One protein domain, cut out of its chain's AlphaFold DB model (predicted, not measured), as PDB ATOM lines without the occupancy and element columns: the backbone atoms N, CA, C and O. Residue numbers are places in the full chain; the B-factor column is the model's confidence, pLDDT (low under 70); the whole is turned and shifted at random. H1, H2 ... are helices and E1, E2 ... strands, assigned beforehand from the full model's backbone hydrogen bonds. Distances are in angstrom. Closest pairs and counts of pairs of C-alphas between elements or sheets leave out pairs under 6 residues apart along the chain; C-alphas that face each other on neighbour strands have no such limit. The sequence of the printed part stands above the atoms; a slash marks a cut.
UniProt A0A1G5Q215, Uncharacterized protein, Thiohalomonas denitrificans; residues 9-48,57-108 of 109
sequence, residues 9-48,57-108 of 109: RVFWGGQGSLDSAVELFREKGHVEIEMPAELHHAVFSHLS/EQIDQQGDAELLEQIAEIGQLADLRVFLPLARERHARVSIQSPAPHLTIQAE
ATOM      1  N   ARG A   9     213.350 144.391 267.964       85.50
ATOM      2  CA  ARG A   9     214.689 144.920 267.713       85.50
ATOM      3  C   ARG A   9     214.644 146.122 266.782       85.50
ATOM      4  O   ARG A   9     214.137 146.047 265.666       85.50
ATOM      5  N   VAL A  10     215.269 147.205 267.219       87.56
ATOM      6  CA  VAL A  10     215.473 148.424 266.444       87.56
ATOM      7  C   VAL A  10     216.966 148.675 266.300       87.56
ATOM      8  O   VAL A  10     217.718 148.619 267.270       87.56
ATOM      9  N   PHE A  11     217.410 148.949 265.078       86.75
ATOM     10  CA  PHE A  11     218.784 149.372 264.838       86.75
ATOM     11  C   PHE A  11     218.932 150.859 265.169       86.75
ATOM     12  O   PHE A  11     218.130 151.680 264.724       86.75
ATOM     13  N   TRP A  12     219.956 151.217 265.937       84.81
ATOM     14  CA  TRP A  12     220.269 152.602 266.258       84.81
ATOM     15  C   TRP A  12     220.779 153.336 265.012       84.81
ATOM     16  O   TRP A  12     221.930 153.186 264.605       84.81
ATOM     17  N   GLY A  13     219.921 154.165 264.420       79.06
ATOM     18  CA  GLY A  13     220.262 155.109 263.352       79.06
ATOM     19  C   GLY A  13     220.188 156.579 263.785       79.06
ATOM     20  O   GLY A  13     220.074 157.454 262.931       79.06
ATOM     21  N   GLY A  14     220.196 156.852 265.095       77.19
ATOM     22  CA  GLY A  14     219.934 158.173 265.677       77.19
ATOM     23  C   GLY A  14     218.453 158.414 265.991       77.19
ATOM     24  O   GLY A  14     217.652 157.478 266.034       77.19
ATOM     25  N   GLN A  15     218.085 159.681 266.204       73.69
ATOM     26  CA  GLN A  15     216.789 160.082 266.769       73.69
ATOM     27  C   GLN A  15     215.563 159.455 266.076       73.69
ATOM     28  O   GLN A  15     214.669 158.966 266.757       73.69
ATOM     29  N   GLY A  16     215.538 159.373 264.740       74.69
ATOM     30  CA  GLY A  16     214.390 158.812 264.010       74.69
ATOM     31  C   GLY A  16     214.155 157.311 264.234       74.69
ATOM     32  O   GLY A  16     213.048 156.829 264.029       74.69
ATOM     33  N   SER A  17     215.171 156.562 264.675       84.06
ATOM     34  CA  SER A  17     214.999 155.152 265.064       84.06
ATOM     35  C   SER A  17     214.384 155.021 266.460       84.06
ATOM     36  O   SER A  17     213.760 154.010 266.777       84.06
ATOM     37  N   LEU A  18     214.532 156.046 267.305       85.38
ATOM     38  CA  LEU A  18     214.058 155.994 268.681       85.38
ATOM     39  C   LEU A  18     212.562 156.172 268.812       85.38
ATOM     40  O   LEU A  18     211.990 155.545 269.693       85.38
ATOM     41  N   ASP A  19     211.925 156.946 267.936       85.44
ATOM     42  CA  ASP A  19     210.467 157.076 267.948       85.44
ATOM     43  C   ASP A  19     209.800 155.695 267.810       85.44
ATOM     44  O   ASP A  19     208.977 155.314 268.642       85.44
ATOM     45  N   SER A  20     210.258 154.877 266.853       85.56
ATOM     46  CA  SER A  20     209.776 153.498 266.676       85.56
ATOM     47  C   SER A  20     210.100 152.595 267.870       85.56
ATOM     48  O   SER A  20     209.279 151.771 268.271       85.56
ATOM     49  N   ALA A  21     211.282 152.749 268.470       89.25
ATOM     50  CA  ALA A  21     211.669 151.975 269.646       89.25
ATOM     51  C   ALA A  21     210.844 152.359 270.895       89.25
ATOM     52  O   ALA A  21     210.500 151.491 271.699       89.25
ATOM     53  N   VAL A  22     210.481 153.638 271.052       89.44
ATOM     54  CA  VAL A  22     209.608 154.128 272.131       89.44
ATOM     55  C   VAL A  22     208.194 153.590 271.955       89.44
ATOM     56  O   VAL A  22     207.588 153.155 272.935       89.44
ATOM     57  N   GLU A  23     207.665 153.595 270.730       88.44
ATOM     58  CA  GLU A  23     206.357 153.004 270.431       88.44
ATOM     59  C   GLU A  23     206.341 151.502 270.737       88.44
ATOM     60  O   GLU A  23     205.471 151.046 271.483       88.44
ATOM     61  N   LEU A  24     207.352 150.752 270.288       88.56
ATOM     62  CA  LEU A  24     207.498 149.327 270.610       88.56
ATOM     63  C   LEU A  24     207.556 149.081 272.120       88.56
ATOM     64  O   LEU A  24     206.826 148.237 272.641       88.56
ATOM     65  N   PHE A  25     208.362 149.854 272.850       90.00
ATOM     66  CA  PHE A  25     208.439 149.732 274.304       90.00
ATOM     67  C   PHE A  25     207.105 150.070 274.984       90.00
ATOM     68  O   PHE A  25     206.713 149.422 275.957       90.00
ATOM     69  N   ARG A  26     206.361 151.051 274.464       88.00
ATOM     70  CA  ARG A  26     205.035 151.416 274.973       88.00
ATOM     71  C   ARG A  26     204.022 150.287 274.771       88.00
ATOM     72  O   ARG A  26     203.277 149.987 275.706       88.00
ATOM     73  N   GLU A  27     204.011 149.663 273.600       88.00
ATOM     74  CA  GLU A  27     203.058 148.608 273.245       88.00
ATOM     75  C   GLU A  27     203.391 147.250 273.867       88.00
ATOM     76  O   GLU A  27     202.495 146.541 274.322       88.00
ATOM     77  N   LYS A  28     204.671 146.874 273.868       87.38
ATOM     78  CA  LYS A  28     205.132 145.527 274.235       87.38
ATOM     79  C   LYS A  28     205.764 145.456 275.618       87.38
ATOM     80  O   LYS A  28     205.951 144.361 276.136       87.38
ATOM     81  N   GLY A  29     206.135 146.599 276.198       87.44
ATOM     82  CA  GLY A  29     206.908 146.646 277.441       87.44
ATOM     83  C   GLY A  29     208.337 146.124 277.281       87.44
ATOM     84  O   GLY A  29     209.004 145.887 278.280       87.44
ATOM     85  N   HIS A  30     208.819 145.914 276.055       88.94
ATOM     86  CA  HIS A  30     210.156 145.393 275.774       88.94
ATOM     87  C   HIS A  30     210.662 145.940 274.444       88.94
ATOM     88  O   HIS A  30     209.927 145.939 273.458       88.94
ATOM     89  N   VAL A  31     211.917 146.377 274.414       90.81
ATOM     90  CA  VAL A  31     212.614 146.775 273.190       90.81
ATOM     91  C   VAL A  31     214.098 146.424 273.279       90.81
ATOM     92  O   VAL A  31     214.728 146.547 274.330       90.81
ATOM     93  N   GLU A  32     214.659 145.987 272.158       90.44
ATOM     94  CA  GLU A  32     216.090 145.782 271.956       90.44
ATOM     95  C   GLU A  32     216.605 146.836 270.977       90.44
ATOM     96  O   GLU A  32     216.107 146.960 269.864       90.44
ATOM     97  N   ILE A  33     217.622 147.586 271.374       89.75
ATOM     98  CA  ILE A  33     218.288 148.588 270.553       89.75
ATOM     99  C   ILE A  33     219.679 148.054 270.221       89.75
ATOM    100  O   ILE A  33     220.540 147.903 271.090       89.75
ATOM    101  N   GLU A  34     219.892 147.743 268.948       88.38
ATOM    102  CA  GLU A  34     221.189 147.330 268.428       88.38
ATOM    103  C   GLU A  34     221.990 148.570 268.043       88.38
ATOM    104  O   GLU A  34     221.601 149.314 267.146       88.38
ATOM    105  N   MET A  35     223.096 148.809 268.742       86.56
ATOM    106  CA  MET A  35     223.970 149.943 268.484       86.56
ATOM    107  C   MET A  35     225.066 149.566 267.481       86.56
ATOM    108  O   MET A  35     225.546 148.427 267.474       86.56
ATOM    109  N   PRO A  36     225.509 150.515 266.640       83.25
ATOM    110  CA  PRO A  36     226.643 150.280 265.767       83.25
ATOM    111  C   PRO A  36     227.915 150.031 266.588       83.25
ATOM    112  O   PRO A  36     228.143 150.641 267.635       83.25
ATOM    113  N   ALA A  37     228.762 149.126 266.094       80.31
ATOM    114  CA  ALA A  37     229.974 148.684 266.789       80.31
ATOM    115  C   ALA A  37     230.968 149.826 267.070       80.31
ATOM    116  O   ALA A  37     231.766 149.726 267.993       80.31
ATOM    117  N   GLU A  38     230.901 150.935 266.331       81.81
ATOM    118  CA  GLU A  38     231.695 152.142 266.600       81.81
ATOM    119  C   GLU A  38     231.404 152.767 267.976       81.81
ATOM    120  O   GLU A  38     232.295 153.356 268.588       81.81
ATOM    121  N   LEU A  39     230.185 152.588 268.499       80.44
ATOM    122  CA  LEU A  39     229.785 153.093 269.814       80.44
ATOM    123  C   LEU A  39     230.275 152.206 270.955       80.44
ATOM    124  O   LEU A  39     230.281 152.648 272.101       80.44
ATOM    125  N   HIS A  40     230.720 150.984 270.659       82.25
ATOM    126  CA  HIS A  40     231.172 150.027 271.662       82.25
ATOM    127  C   HIS A  40     232.256 150.619 272.570       82.25
ATOM    128  O   HIS A  40     232.085 150.640 273.786       82.25
ATOM    129  N   HIS A  41     233.316 151.182 271.983       80.50
ATOM    130  CA  HIS A  41     234.414 151.790 272.738       80.50
ATOM    131  C   HIS A  41     233.944 152.999 273.565       80.50
ATOM    132  O   HIS A  41     234.393 153.197 274.692       80.50
ATOM    133  N   ALA A  42     233.015 153.808 273.039       83.94
ATOM    134  CA  ALA A  42     232.473 154.961 273.761       83.94
ATOM    135  C   ALA A  42     231.665 154.528 274.996       83.94
ATOM    136  O   ALA A  42     231.865 155.071 276.082       83.94
ATOM    137  N   VAL A  43     230.804 153.517 274.845       83.44
ATOM    138  CA  VAL A  43     230.035 152.937 275.953       83.44
ATOM    139  C   VAL A  43     230.956 152.249 276.955       83.44
ATOM    140  O   VAL A  43     230.828 152.486 278.156       83.44
ATOM    141  N   PHE A  44     231.899 151.429 276.485       83.19
ATOM    142  CA  PHE A  44     232.841 150.719 277.345       83.19
ATOM    143  C   PHE A  44     233.663 151.705 278.172       83.19
ATOM    144  O   PHE A  44     233.703 151.573 279.390       83.19
ATOM    145  N   SER A  45     234.252 152.720 277.539       81.75
ATOM    146  CA  SER A  45     235.066 153.736 278.212       81.75
ATOM    147  C   SER A  45     234.272 154.528 279.258       81.75
ATOM    148  O   SER A  45     234.757 154.737 280.370       81.75
ATOM    149  N   HIS A  46     233.021 154.898 278.952       83.50
ATOM    150  CA  HIS A  46     232.159 155.639 279.881       83.50
ATOM    151  C   HIS A  46     231.751 154.792 281.094       83.50
ATOM    152  O   HIS A  46     231.948 155.199 282.240       83.50
ATOM    153  N   LEU A  47     231.235 153.581 280.852       80.56
ATOM    154  CA  LEU A  47     230.746 152.688 281.908       80.56
ATOM    155  C   LEU A  47     231.869 152.010 282.702       80.56
ATOM    156  O   LEU A  47     231.643 151.547 283.821       80.56
ATOM    157  N   SER A  48     233.078 151.944 282.150       72.06
ATOM    158  CA  SER A  48     234.214 151.243 282.749       72.06
ATOM    159  C   SER A  48     235.224 152.197 283.380       72.06
ATOM    160  O   SER A  48     236.423 151.934 283.304       72.06
ATOM    161  N   GLU A  57     237.255 144.353 276.163       68.69
ATOM    162  CA  GLU A  57     236.133 145.286 276.035       68.69
ATOM    163  C   GLU A  57     234.814 144.495 275.957       68.69
ATOM    164  O   GLU A  57     234.257 144.195 274.905       68.69
ATOM    165  N   GLN A  58     234.342 144.054 277.115       73.38
ATOM    166  CA  GLN A  58     233.090 143.349 277.298       73.38
ATOM    167  C   GLN A  58     232.279 144.128 278.310       73.38
ATOM    168  O   GLN A  58     232.753 144.480 279.390       73.38
ATOM    169  N   ILE A  59     231.037 144.376 277.935       79.50
ATOM    170  CA  ILE A  59     230.048 145.008 278.787       79.50
ATOM    171  C   ILE A  59     228.991 143.941 279.013       79.50
ATOM    172  O   ILE A  59     228.510 143.347 278.051       79.50
ATOM    173  N   ASP A  60     228.686 143.670 280.271       83.44
ATOM    174  CA  ASP A  60     227.521 142.895 280.688       83.44
ATOM    175  C   ASP A  60     227.018 143.553 281.970       83.44
ATOM    176  O   ASP A  60     227.370 143.162 283.083       83.44
ATOM    177  N   GLN A  61     226.315 144.671 281.793       85.38
ATOM    178  CA  GLN A  61     225.775 145.460 282.894       85.38
ATOM    179  C   GLN A  61     224.256 145.450 282.836       85.38
ATOM    180  O   GLN A  61     223.655 145.530 281.766       85.38
ATOM    181  N   GLN A  62     223.644 145.359 284.009       88.19
ATOM    182  CA  GLN A  62     222.201 145.410 284.186       88.19
ATOM    183  C   GLN A  62     221.895 146.404 285.297       88.19
ATOM    184  O   GLN A  62     222.627 146.485 286.283       88.19
ATOM    185  N   GLY A  63     220.819 147.150 285.129       88.12
ATOM    186  CA  GLY A  63     220.345 148.125 286.092       88.12
ATOM    187  C   GLY A  63     218.966 148.613 285.694       88.12
ATOM    188  O   GLY A  63     218.299 147.994 284.868       88.12
ATOM    189  N   ASP A  64     218.566 149.742 286.252       91.38
ATOM    190  CA  ASP A  64     217.250 150.320 286.000       91.38
ATOM    191  C   ASP A  64     217.391 151.543 285.082       91.38
ATOM    192  O   ASP A  64     218.387 151.712 284.370       91.38
ATOM    193  N   ALA A  65     216.420 152.455 285.119       90.25
ATOM    194  CA  ALA A  65     216.484 153.713 284.378       90.25
ATOM    195  C   ALA A  65     217.748 154.555 284.671       90.25
ATOM    196  O   ALA A  65     218.120 155.385 283.846       90.25
ATOM    197  N   GLU A  66     218.425 154.345 285.804       89.81
ATOM    198  CA  GLU A  66     219.710 154.987 286.123       89.81
ATOM    199  C   GLU A  66     220.832 154.556 285.167       89.81
ATOM    200  O   GLU A  66     221.620 155.390 284.726       89.81
ATOM    201  N   LEU A  67     220.879 153.277 284.775       90.38
ATOM    202  CA  LEU A  67     221.863 152.790 283.804       90.38
ATOM    203  C   LEU A  67     221.615 153.413 282.424       90.38
ATOM    204  O   LEU A  67     222.549 153.830 281.741       90.38
ATOM    205  N   LEU A  68     220.346 153.527 282.029       90.44
ATOM    206  CA  LEU A  68     219.962 154.231 280.806       90.44
ATOM    207  C   LEU A  68     220.370 155.710 280.853       90.44
ATOM    208  O   LEU A  68     220.827 156.244 279.845       90.44
ATOM    209  N   GLU A  69     220.230 156.366 282.007       90.94
ATOM    210  CA  GLU A  69     220.631 157.763 282.195       90.94
ATOM    211  C   GLU A  69     222.141 157.933 282.015       90.94
ATOM    212  O   GLU A  69     222.547 158.802 281.249       90.94
ATOM    213  N   GLN A  70     222.947 157.051 282.617       90.19
ATOM    214  CA  GLN A  70     224.407 157.027 282.457       90.19
ATOM    215  C   GLN A  70     224.829 156.829 281.000       90.19
ATOM    216  O   GLN A  70     225.691 157.548 280.496       90.19
ATOM    217  N   ILE A  71     224.211 155.883 280.288       88.31
ATOM    218  CA  ILE A  71     224.498 155.655 278.864       88.31
ATOM    219  C   ILE A  71     224.128 156.900 278.045       88.31
ATOM    220  O   ILE A  71     224.862 157.294 277.142       88.31
ATOM    221  N   ALA A  72     223.026 157.566 278.388       90.25
ATOM    222  CA  ALA A  72     222.570 158.768 277.705       90.25
ATOM    223  C   ALA A  72     223.339 160.053 278.095       90.25
ATOM    224  O   ALA A  72     222.966 161.158 277.684       90.25
ATOM    225  N   GLU A  73     224.404 159.952 278.894       90.06
ATOM    226  CA  GLU A  73     225.417 161.008 279.039       90.06
ATOM    227  C   GLU A  73     226.448 160.975 277.905       90.06
ATOM    228  O   GLU A  73     227.076 161.995 277.608       90.06
ATOM    229  N   ILE A  74     226.595 159.833 277.229       86.94
ATOM    230  CA  ILE A  74     227.452 159.706 276.054       86.94
ATOM    231  C   ILE A  74     226.813 160.531 274.937       86.94
ATOM    232  O   ILE A  74     225.693 160.254 274.521       86.94
ATOM    233  N   GLY A  75     227.523 161.535 274.415       84.06
ATOM    234  CA  GLY A  75     226.944 162.495 273.462       84.06
ATOM    235  C   GLY A  75     226.307 161.859 272.217       84.06
ATOM    236  O   GLY A  75     225.311 162.366 271.715       84.06
ATOM    237  N   GLN A  76     226.833 160.719 271.758       83.75
ATOM    238  CA  GLN A  76     226.304 159.955 270.616       83.75
ATOM    239  C   GLN A  76     225.031 159.154 270.942       83.75
ATOM    240  O   GLN A  76     224.373 158.671 270.031       83.75
ATOM    241  N   LEU A  77     224.697 159.008 272.226       86.88
ATOM    242  CA  LEU A  77     223.549 158.271 272.760       86.88
ATOM    243  C   LEU A  77     222.623 159.168 273.596       86.88
ATOM    244  O   LEU A  77     221.703 158.674 274.246       86.88
ATOM    245  N   ALA A  78     222.832 160.487 273.577       88.38
ATOM    246  CA  ALA A  78     222.056 161.438 274.368       88.38
ATOM    247  C   ALA A  78     220.549 161.371 274.072       88.38
ATOM    248  O   ALA A  78     219.729 161.609 274.962       88.38
ATOM    249  N   ASP A  79     220.175 160.977 272.853       88.12
ATOM    250  CA  ASP A  79     218.777 160.839 272.453       88.12
ATOM    251  C   ASP A  79     218.053 159.707 273.209       88.12
ATOM    252  O   ASP A  79     216.833 159.762 273.360       88.12
ATOM    253  N   LEU A  80     218.774 158.732 273.791       88.44
ATOM    254  CA  LEU A  80     218.190 157.691 274.654       88.44
ATOM    255  C   LEU A  80     217.454 158.264 275.873       88.44
ATOM    256  O   LEU A  80     216.601 157.583 276.446       88.44
ATOM    257  N   ARG A  81     217.712 159.527 276.248       89.88
ATOM    258  CA  ARG A  81     216.976 160.231 277.311       89.88
ATOM    259  C   ARG A  81     215.466 160.232 277.088       89.88
ATOM    260  O   ARG A  81     214.725 160.313 278.065       89.88
ATOM    261  N   VAL A  82     215.001 160.096 275.842       89.88
ATOM    262  CA  VAL A  82     213.573 159.975 275.514       89.88
ATOM    263  C   VAL A  82     212.899 158.787 276.214       89.88
ATOM    264  O   VAL A  82     211.716 158.858 276.540       89.88
ATOM    265  N   PHE A  83     213.649 157.721 276.515       88.94
ATOM    266  CA  PHE A  83     213.140 156.549 277.226       88.94
ATOM    267  C   PHE A  83     213.045 156.754 278.736       88.94
ATOM    268  O   PHE A  83     212.263 156.055 279.370       88.94
ATOM    269  N   LEU A  84     213.788 157.697 279.329       90.81
ATOM    270  CA  LEU A  84     213.877 157.843 280.789       90.81
ATOM    271  C   LEU A  84     212.521 158.017 281.486       90.81
ATOM    272  O   LEU A  84     212.306 157.335 282.489       90.81
ATOM    273  N   PRO A  85     211.589 158.863 281.003       91.00
ATOM    274  CA  PRO A  85     210.284 159.001 281.644       91.00
ATOM    275  C   PRO A  85     209.514 157.677 281.645       91.00
ATOM    276  O   PRO A  85     209.017 157.256 282.685       91.00
ATOM    277  N   LEU A  86     209.486 156.992 280.498       89.75
ATOM    278  CA  LEU A  86     208.729 155.756 280.308       89.75
ATOM    279  C   LEU A  86     209.373 154.573 281.044       89.75
ATOM    280  O   LEU A  86     208.674 153.739 281.612       89.75
ATOM    281  N   ALA A  87     210.705 154.525 281.080       89.88
ATOM    282  CA  ALA A  87     211.474 153.541 281.829       89.88
ATOM    283  C   ALA A  87     211.264 153.703 283.340       89.88
ATOM    284  O   ALA A  87     211.048 152.715 284.031       89.88
ATOM    285  N   ARG A  88     211.262 154.938 283.857       90.94
ATOM    286  CA  ARG A  88     210.981 155.208 285.277       90.94
ATOM    287  C   ARG A  88     209.536 154.882 285.648       90.94
ATOM    288  O   ARG A  88     209.309 154.284 286.690       90.94
ATOM    289  N   GLU A  89     208.580 155.248 284.796       90.69
ATOM    290  CA  GLU A  89     207.153 154.972 285.010       90.69
ATOM    291  C   GLU A  89     206.856 153.468 285.077       90.69
ATOM    292  O   GLU A  89     206.040 153.034 285.884       90.69
ATOM    293  N   ARG A  90     207.541 152.672 284.250       89.31
ATOM    294  CA  ARG A  90     207.335 151.220 284.133       89.31
ATOM    295  C   ARG A  90     208.373 150.376 284.868       89.31
ATOM    296  O   ARG A  90     208.523 149.200 284.541       89.31
ATOM    297  N   HIS A  91     209.122 150.989 285.790       89.50
ATOM    298  CA  HIS A  91     210.195 150.331 286.543       89.50
ATOM    299  C   HIS A  91     211.083 149.451 285.648       89.50
ATOM    300  O   HIS A  91     211.339 148.289 285.936       89.50
ATOM    301  N   ALA A  92     211.472 149.984 284.491       89.38
ATOM    302  CA  ALA A  92     212.084 149.192 283.445       89.38
ATOM    303  C   ALA A  92     213.511 148.788 283.811       89.38
ATOM    304  O   ALA A  92     214.343 149.636 284.145       89.38
ATOM    305  N   ARG A  93     213.805 147.502 283.634       91.50
ATOM    306  CA  ARG A  93     215.159 146.972 283.625       91.50
ATOM    307  C   ARG A  93     215.839 147.283 282.312       91.50
ATOM    308  O   ARG A  93     215.307 147.054 281.227       91.50
ATOM    309  N   VAL A  94     217.057 147.762 282.445       91.44
ATOM    310  CA  VAL A  94     217.958 148.139 281.377       91.44
ATOM    311  C   VAL A  94     219.144 147.191 281.433       91.44
ATOM    312  O   VAL A  94     219.707 146.921 282.490       91.44
ATOM    313  N   SER A  95     219.517 146.624 280.299       90.12
ATOM    314  CA  SER A  95     220.662 145.723 280.197       90.12
ATOM    315  C   SER A  95     221.478 146.095 278.981       90.12
ATOM    316  O   SER A  95     220.912 146.344 277.923       90.12
ATOM    317  N   ILE A  96     222.795 146.137 279.124       87.50
ATOM    318  CA  ILE A  96     223.701 146.424 278.022       87.50
ATOM    319  C   ILE A  96     224.766 145.344 277.909       87.50
ATOM    320  O   ILE A  96     225.457 145.023 278.878       87.50
ATOM    321  N   GLN A  97     224.872 144.783 276.707       84.62
ATOM    322  CA  GLN A  97     225.791 143.698 276.387       84.62
ATOM    323  C   GLN A  97     226.720 144.096 275.234       84.62
ATOM    324  O   GLN A  97     226.355 144.905 274.389       84.62
ATOM    325  N   SER A  98     227.948 143.583 275.215       68.06
ATOM    326  CA  SER A  98     228.955 143.787 274.156       68.06
ATOM    327  C   SER A  98     229.815 142.524 273.999       68.06
ATOM    328  O   SER A  98     229.949 141.779 274.974       68.06
ATOM    329  N   PRO A  99     230.365 142.207 272.803       63.00
ATOM    330  CA  PRO A  99     231.063 143.111 271.861       63.00
ATOM    331  C   PRO A  99     230.222 143.768 270.753       63.00
ATOM    332  O   PRO A  99     230.673 144.735 270.150       63.00
ATOM    333  N   ALA A 100     229.009 143.286 270.475       69.62
ATOM    334  CA  ALA A 100     228.030 144.060 269.714       69.62
ATOM    335  C   ALA A 100     227.194 144.833 270.743       69.62
ATOM    336  O   ALA A 100     226.550 144.177 271.557       69.62
ATOM    337  N   PRO A 101     227.271 146.174 270.806       78.44
ATOM    338  CA  PRO A 101     226.583 146.932 271.836       78.44
ATOM    339  C   PRO A 101     225.067 146.777 271.650       78.44
ATOM    340  O   PRO A 101     224.468 147.326 270.730       78.44
ATOM    341  N   HIS A 102     224.441 146.001 272.529       85.62
ATOM    342  CA  HIS A 102     223.005 145.734 272.536       85.62
ATOM    343  C   HIS A 102     222.412 146.270 273.828       85.62
ATOM    344  O   HIS A 102     222.812 145.837 274.906       85.62
ATOM    345  N   LEU A 103     221.471 147.203 273.718       88.31
ATOM    346  CA  LEU A 103     220.727 147.759 274.842       88.31
ATOM    347  C   LEU A 103     219.332 147.147 274.865       88.31
ATOM    348  O   LEU A 103     218.571 147.281 273.915       88.31
ATOM    349  N   THR A 104     218.970 146.496 275.953       90.12
ATOM    350  CA  THR A 104     217.629 145.967 276.178       90.12
ATOM    351  C   THR A 104     216.946 146.807 277.238       90.12
ATOM    352  O   THR A 104     217.530 147.057 278.290       90.12
ATOM    353  N   ILE A 105     215.715 147.231 276.970       90.69
ATOM    354  CA  ILE A 105     214.866 147.944 277.924       90.69
ATOM    355  C   ILE A 105     213.578 147.144 278.063       90.69
ATOM    356  O   ILE A 105     212.867 146.920 277.083       90.69
ATOM    357  N   GLN A 106     213.276 146.710 279.280       90.75
ATOM    358  CA  GLN A 106     212.136 145.856 279.568       90.75
ATOM    359  C   GLN A 106     211.406 146.348 280.816       90.75
ATOM    360  O   GLN A 106     212.012 146.472 281.870       90.75
ATOM    361  N   ALA A 107     210.104 146.584 280.716       88.50
ATOM    362  CA  ALA A 107     209.247 146.909 281.843       88.50
ATOM    363  C   ALA A 107     209.221 145.754 282.859       88.50
ATOM    364  O   ALA A 107     209.221 144.572 282.483       88.50
ATOM    365  N   GLU A 108     209.193 146.112 284.141       80.19
ATOM    366  CA  GLU A 108     208.781 145.209 285.210       80.19
ATOM    367  C   GLU A 108     207.288 145.442 285.446       80.19
ATOM    368  O   GLU A 108     206.900 146.445 286.038       80.19
TER     369      GLU A 108
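Overview. This is residues 9 to 48 and 57 to 108 of the 109 residues of an uncharacterized protein of Thiohalomonas denitrificans (UniProt A0A1G5Q215). A twisted five-stranded sheet has helices over one face and the other bare: H1 and H3 pack along its strands, H4 between them, H2 at one end. The printed part has 92 residues, with five named strands and four named helices, in the order E1 H1 E2 H2 E3 H3 H4 E4 E5. The class is mixed, as is the sheet, which runs E1 E2 E5 E4 E3. The whole is compact, radius of gyration of the C-alphas 11.7 A, spanning 33 by 24 by 19 A.

Along the chain. Find C-alpha 9 at (214.689, 144.920, 267.713), where E1, residues 9 to 11, begins. Read on to H1, residues 15 to 28, E2, 30 to 34, and H2, 38 to 47. Past the cut come E3, residues 60 to 63, H3, 65 to 71, H4, 75 to 89, 24.1 A long, E4, 93 to 97, and E5, 102 to 106, ending at (212.136, 145.856, 279.568).

Arrangement. E1, H1 and E2 form a strand-helix-strand unit, a helix between parallel neighbours, its crossover right-handed. Within hydrogen-bond range are N 10 and O 32 of E1 and E2, 2.8 A, and N 93 and O 106 of the antiparallel hairpin E4 and E5, 2.7 A. H1, over E1 and E2, and H3, over E4, lie on the same face. H4 touches H1, closest C-alphas 15 and 79, 6.1 A, and H3, closest C-alphas 65 and 87, 5.6 A. H2 touches H3. Every O i to N i+4 pair is within range in H3, 8 of 10 in H1, 5 of 6 in H2, 3 of 11 in H4, beside 7 of 12 O i to N i+3.

Size, cuts and confidence. Residues 49 to 56 are cut out; C-alphas 48 and 57 are 9.2 A apart. The model's pLDDT is under 70 at residues 57 and 98 to 100.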